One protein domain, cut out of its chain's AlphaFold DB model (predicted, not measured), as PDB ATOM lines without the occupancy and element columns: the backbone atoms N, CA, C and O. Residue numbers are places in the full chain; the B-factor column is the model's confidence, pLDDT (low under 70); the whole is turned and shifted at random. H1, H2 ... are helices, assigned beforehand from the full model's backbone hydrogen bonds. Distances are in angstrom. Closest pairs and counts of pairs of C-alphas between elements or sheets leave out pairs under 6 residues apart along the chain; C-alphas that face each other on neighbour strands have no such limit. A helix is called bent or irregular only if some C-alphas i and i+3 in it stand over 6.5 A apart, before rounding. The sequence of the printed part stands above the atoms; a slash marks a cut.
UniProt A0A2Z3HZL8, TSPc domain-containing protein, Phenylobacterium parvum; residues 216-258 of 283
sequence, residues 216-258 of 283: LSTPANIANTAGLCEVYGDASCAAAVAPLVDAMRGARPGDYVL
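Overview. This is residues 216 to 258 of the 283 residues of the protein "TSPc domain-containing protein" of Phenylobacterium parvum (UniProt A0A2Z3HZL8). Two helices, H1 then H2, lie side by side in an elongated helical hairpin, closed at one end by a tight link. At the other end residues 251 to 258 turn off H2 and fold back. The printed part has 43 residues, no named strand, and is all helix; it is compact, with a radius of gyration of the C-alphas of 10.2 A, and spans 29 by 16 by 11 A.

Along the chain. H1, residues 219 to 232, begins at C-alpha 219 (8.500, -108.355, -76.126) and is 20.2 A long. It is irregular: C-alphas 226 and 229 are 7.2 A apart. H2, residues 235 to 250, is 23.5 A long and ends at C-alpha 250 (9.632, -110.287, -87.562). It is only just irregular, with C-alphas 240 and 243 7.0 A apart, and has a kink of 34 degrees near residue 243.

Arrangement. H1 and H2 touch, with the closest C-alphas, those of Cys 229 and Cys 237, 5.6 A apart. They run opposite ways at a shallow tilt of 5 degrees. O i to N i+4 pairs are within hydrogen-bond range in 7 of 10 for H1 and 9 of 12 for H2.

Size, cuts and confidence. The farthest C-alphas, of Asp 234 and Arg 252, are 29.4 A apart. The printed part has no cut. Residues 231 to 236 stand free; pLDDT is under 70 at residues 231 to 235.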
ATOM      1  N   LEU A 216      16.964-103.499 -80.163       95.88
ATOM      2  CA  LEU A 216      16.903-104.823 -79.558       95.88
ATOM      3  C   LEU A 216      15.455-105.322 -79.532       95.88
ATOM      4  O   LEU A 216      14.603-104.737 -78.857       95.88
ATOM      5  N   SER A 217      15.180-106.401 -80.263       96.62
ATOM      6  CA  SER A 217      13.842-106.973 -80.381       96.62
ATOM      7  C   SER A 217      13.510-107.870 -79.192       96.62
ATOM      8  O   SER A 217      13.883-109.039 -79.142       96.62
ATOM      9  N   THR A 218      12.777-107.328 -78.226       97.25
ATOM     10  CA  THR A 218      12.206-108.075 -77.096       97.25
ATOM     11  C   THR A 218      10.713-107.782 -76.995       97.25
ATOM     12  O   THR A 218      10.261-106.741 -77.486       97.25
ATOM     13  N   PRO A 219       9.917-108.636 -76.330       96.31
ATOM     14  CA  PRO A 219       8.500-108.355 -76.126       96.31
ATOM     15  C   PRO A 219       8.244-106.981 -75.487       96.31
ATOM     16  O   PRO A 219       7.361-106.253 -75.945       96.31
ATOM     17  N   ALA A 220       9.045-106.589 -74.486       94.81
ATOM     18  CA  ALA A 220       8.889-105.292 -73.831       94.81
ATOM     19  C   ALA A 220       9.312-104.124 -74.736       94.81
ATOM     20  O   ALA A 220       8.590-103.131 -74.809       94.81
ATOM     21  N   ASN A 221      10.416-104.243 -75.482       95.69
ATOM     22  CA  ASN A 221      10.848-103.183 -76.397       95.69
ATOM     23  C   ASN A 221       9.879-103.012 -77.572       95.69
ATOM     24  O   ASN A 221       9.613-101.882 -77.974       95.69
ATOM     25  N   ILE A 222       9.295-104.098 -78.090       95.31
ATOM     26  CA  ILE A 222       8.243-104.041 -79.117       95.31
ATOM     27  C   ILE A 222       7.019-103.296 -78.580       95.31
ATOM     28  O   ILE A 222       6.516-102.391 -79.244       95.31
ATOM     29  N   ALA A 223       6.544-103.666 -77.387       93.00
ATOM     30  CA  ALA A 223       5.379-103.033 -76.775       93.00
ATOM     31  C   ALA A 223       5.621-101.537 -76.513       93.00
ATOM     32  O   ALA A 223       4.800-100.709 -76.899       93.00
ATOM     33  N   ASN A 224       6.777-101.189 -75.943       89.75
ATOM     34  CA  ASN A 224       7.146 -99.802 -75.662       89.75
ATOM     35  C   ASN A 224       7.306 -98.975 -76.941       89.75
ATOM     36  O   ASN A 224       6.861 -97.834 -76.990       89.75
ATOM     37  N   THR A 225       7.895 -99.549 -77.993       90.19
ATOM     38  CA  THR A 225       8.047 -98.867 -79.287       90.19
ATOM     39  C   THR A 225       6.680 -98.625 -79.929       90.19
ATOM     40  O   THR A 225       6.409 -97.522 -80.391       90.19
ATOM     41  N   ALA A 226       5.778 -99.611 -79.895       89.62
ATOM     42  CA  ALA A 226       4.416 -99.460 -80.409       89.62
ATOM     43  C   ALA A 226       3.596 -98.415 -79.629       89.62
ATOM     44  O   ALA A 226       2.823 -97.678 -80.234       89.62
ATOM     45  N   GLY A 227       3.793 -98.331 -78.309       86.44
ATOM     46  CA  GLY A 227       3.129 -97.358 -77.435       86.44
ATOM     47  C   GLY A 227       3.793 -95.978 -77.382       86.44
ATOM     48  O   GLY A 227       3.249 -95.069 -76.760       86.44
ATOM     49  N   LEU A 228       4.948 -95.778 -78.029       82.56
ATOM     50  CA  LEU A 228       5.722 -94.532 -77.932       82.56
ATOM     51  C   LEU A 228       4.890 -93.302 -78.319       82.56
ATOM     52  O   LEU A 228       4.942 -92.265 -77.655       82.56
ATOM     53  N   CYS A 229       4.101 -93.434 -79.381       81.12
ATOM     54  CA  CYS A 229       3.309 -92.338 -79.924       81.12
ATOM     55  C   CYS A 229       2.070 -92.007 -79.085       81.12
ATOM     56  O   CYS A 229       1.541 -90.914 -79.233       81.12
ATOM     57  N   GLU A 230       1.639 -92.892 -78.181       77.38
ATOM     58  CA  GLU A 230       0.593 -92.569 -77.199       77.38
ATOM     59  C   GLU A 230       1.117 -91.621 -76.114       77.38
ATOM     60  O   GLU A 230       0.354 -90.852 -75.534       77.38
ATOM     61  N   VAL A 231       2.425 -91.670 -75.843       68.75
ATOM     62  CA  VAL A 231       3.070 -90.873 -74.796       68.75
ATOM     63  C   VAL A 231       3.647 -89.567 -75.349       68.75
ATOM     64  O   VAL A 231       3.567 -88.540 -74.681       68.75
ATOM     65  N   TYR A 232       4.221 -89.592 -76.557       68.00
ATOM     66  CA  TYR A 232       5.025 -88.478 -77.083       68.00
ATOM     67  C   TYR A 232       4.627 -87.991 -78.483       68.00
ATOM     68  O   TYR A 232       5.249 -87.060 -78.992       68.00
ATOM     69  N   GLY A 233       3.653 -88.627 -79.140       66.31
ATOM     70  CA  GLY A 233       3.395 -88.433 -80.565       66.31
ATOM     71  C   GLY A 233       2.012 -87.889 -80.907       66.31
ATOM     72  O   GLY A 233       1.105 -87.824 -80.082       66.31
ATOM     73  N   ASP A 234       1.851 -87.541 -82.180       66.31
ATOM     74  CA  ASP A 234       0.556 -87.372 -82.832       66.31
ATOM     75  C   ASP A 234       0.276 -88.556 -83.784       66.31
ATOM     76  O   ASP A 234       1.022 -89.537 -83.841       66.31
ATOM     77  N   ALA A 235      -0.798 -88.478 -84.571       64.94
ATOM     78  CA  ALA A 235      -1.145 -89.531 -85.526       64.94
ATOM     79  C   ALA A 235      -0.049 -89.796 -86.585       64.94
ATOM     80  O   ALA A 235       0.041 -90.910 -87.107       64.94
ATOM     81  N   SER A 236       0.805 -88.813 -86.890       72.56
ATOM     82  CA  SER A 236       1.915 -88.976 -87.836       72.56
ATOM     83  C   SER A 236       3.071 -89.792 -87.241       72.56
ATOM     84  O   SER A 236       3.729 -90.542 -87.965       72.56
ATOM     85  N   CYS A 237       3.249 -89.748 -85.915       78.88
ATOM     86  CA  CYS A 237       4.215 -90.580 -85.197       78.88
ATOM     87  C   CYS A 237       3.908 -92.073 -85.367       78.88
ATOM     88  O   CYS A 237       4.805 -92.857 -85.679       78.88
ATOM     89  N   ALA A 238       2.642 -92.480 -85.212       79.69
ATOM     90  CA  ALA A 238       2.270 -93.895 -85.285       79.69
ATOM     91  C   ALA A 238       2.618 -94.503 -86.655       79.69
ATOM     92  O   ALA A 238       3.175 -95.600 -86.734       79.69
ATOM     93  N   ALA A 239       2.367 -93.752 -87.734       80.56
ATOM     94  CA  ALA A 239       2.743 -94.148 -89.087       80.56
ATOM     95  C   ALA A 239       4.269 -94.234 -89.277       80.56
ATOM     96  O   ALA A 239       4.747 -95.113 -89.994       80.56
ATOM     97  N   ALA A 240       5.038 -93.358 -88.623       80.38
ATOM     98  CA  ALA A 240       6.499 -93.359 -88.693       80.38
ATOM     99  C   ALA A 240       7.139 -94.541 -87.937       80.38
ATOM    100  O   ALA A 240       8.168 -95.059 -88.368       80.38
ATOM    101  N   VAL A 241       6.532 -94.985 -86.831       88.12
ATOM    102  CA  VAL A 241       7.087 -96.036 -85.959       88.12
ATOM    103  C   VAL A 241       6.644 -97.448 -86.367       88.12
ATOM    104  O   VAL A 241       7.395 -98.405 -86.162       88.12
ATOM    105  N   ALA A 242       5.475 -97.603 -86.999       89.81
ATOM    106  CA  ALA A 242       4.932 -98.911 -87.384       89.81
ATOM    107  C   ALA A 242       5.912 -99.810 -88.176       89.81
ATOM    108  O   ALA A 242       6.062-100.975 -87.799       89.81
ATOM    109  N   PRO A 243       6.663 -99.312 -89.183       91.94
ATOM    110  CA  PRO A 243       7.611-100.149 -89.915       91.94
ATOM    111  C   PRO A 243       8.725-100.731 -89.029       91.94
ATOM    112  O   PRO A 243       9.166-101.860 -89.248       91.94
ATOM    113  N   LEU A 244       9.186 -99.981 -88.021       92.25
ATOM    114  CA  LEU A 244      10.179-100.468 -87.062       92.25
ATOM    115  C   LEU A 244       9.583-101.554 -86.159       92.25
ATOM    116  O   LEU A 244      10.216-102.585 -85.951       92.25
ATOM    117  N   VAL A 245       8.357-101.358 -85.669       94.25
ATOM    118  CA  VAL A 245       7.656-102.353 -84.840       94.25
ATOM    119  C   VAL A 245       7.470-103.667 -85.599       94.25
ATOM    120  O   VAL A 245       7.717-104.737 -85.039       94.25
ATOM    121  N   ASP A 246       7.090-103.605 -86.874       94.56
ATOM    122  CA  ASP A 246       6.945-104.793 -87.717       94.56
ATOM    123  C   ASP A 246       8.289-105.494 -87.947       94.56
ATOM    124  O   ASP A 246       8.369-106.721 -87.848       94.56
ATOM    125  N   ALA A 247       9.366-104.731 -88.167       93.94
ATOM    126  CA  ALA A 247      10.714-105.284 -88.271       93.94
ATOM    127  C   ALA A 247      11.143-105.995 -86.976       93.94
ATOM    128  O   ALA A 247      11.674-107.104 -87.039       93.94
ATOM    129  N   MET A 248      10.871-105.406 -85.807       95.94
ATOM    130  CA  MET A 248      11.158-106.033 -84.513       95.94
ATOM    131  C   MET A 248      10.342-107.321 -84.328       95.94
ATOM    132  O   MET A 248      10.912-108.359 -84.002       95.94
ATOM    133  N   ARG A 249       9.030-107.299 -84.608       95.81
ATOM    134  CA  ARG A 249       8.148-108.481 -84.512       95.81
ATOM    135  C   ARG A 249       8.559-109.623 -85.443       95.81
ATOM    136  O   ARG A 249       8.331-110.780 -85.109       95.81
ATOM    137  N   GLY A 250       9.129-109.301 -86.604       94.69
ATOM    138  CA  GLY A 250       9.632-110.287 -87.562       94.69
ATOM    139  C   GLY A 250      10.987-110.901 -87.193       94.69
ATOM    140  O   GLY A 250      11.375-111.907 -87.785       94.69
ATOM    141  N   ALA A 251      11.716-110.315 -86.239       95.12
ATOM    142  CA  ALA A 251      13.002-110.821 -85.774       95.12
ATOM    143  C   ALA A 251      12.848-111.857 -84.653       95.12
ATOM    144  O   ALA A 251      11.810-111.951 -83.996       95.12
ATOM    145  N   ARG A 252      13.900-112.646 -84.409       94.94
ATOM    146  CA  ARG A 252      13.913-113.554 -83.255       94.94
ATOM    147  C   ARG A 252      14.069-112.725 -81.972       94.94
ATOM    148  O   ARG A 252      14.827-111.756 -81.988       94.94
ATOM    149  N   PRO A 253      13.413-113.098 -80.859       93.06
ATOM    150  CA  PRO A 253      13.625-112.424 -79.584       93.06
ATOM    151  C   PRO A 253      15.113-112.382 -79.205       93.06
ATOM    152  O   PRO A 253      15.793-113.407 -79.257       93.06
ATOM    153  N   GLY A 254      15.607-111.199 -78.846       93.00
ATOM    154  CA  GLY A 254      17.011-110.918 -78.547       93.00
ATOM    155  C   GLY A 254      17.865-110.500 -79.753       93.00
ATOM    156  O   GLY A 254      18.991-110.048 -79.551       93.00
ATOM    157  N   ASP A 255      17.363-110.606 -80.991       94.69
ATOM    158  CA  ASP A 255      18.072-110.098 -82.173       94.69
ATOM    159  C   ASP A 255      17.948-108.566 -82.281       94.69
ATOM    160  O   ASP A 255      16.990-107.941 -81.819       94.69
ATOM    161  N   TYR A 256      18.921-107.962 -82.961       93.44
ATOM    162  CA  TYR A 256      18.955-106.540 -83.284       93.44
ATOM    163  C   TYR A 256      18.396-106.283 -84.685       93.44
ATOM    164  O   TYR A 256      18.737-106.992 -85.638       93.44
ATOM    165  N   VAL A 257      17.568-105.248 -84.830       92.88
ATOM    166  CA  VAL A 257      16.991-104.838 -86.117       92.88
ATOM    167  C   VAL A 257      17.308-103.389 -86.444       92.88
ATOM    168  O   VAL A 257      17.405-102.544 -85.562       92.88
ATOM    169  N   LEU A 258      17.433-103.076 -87.730       87.56
ATOM    170  CA  LEU A 258      17.529-101.697 -88.192       87.56
ATOM    171  C   LEU A 258      16.143-101.124 -88.503       87.56
ATOM    172  O   LEU A 258      15.290-101.858 -89.012       87.56
TER     173      LEU A 258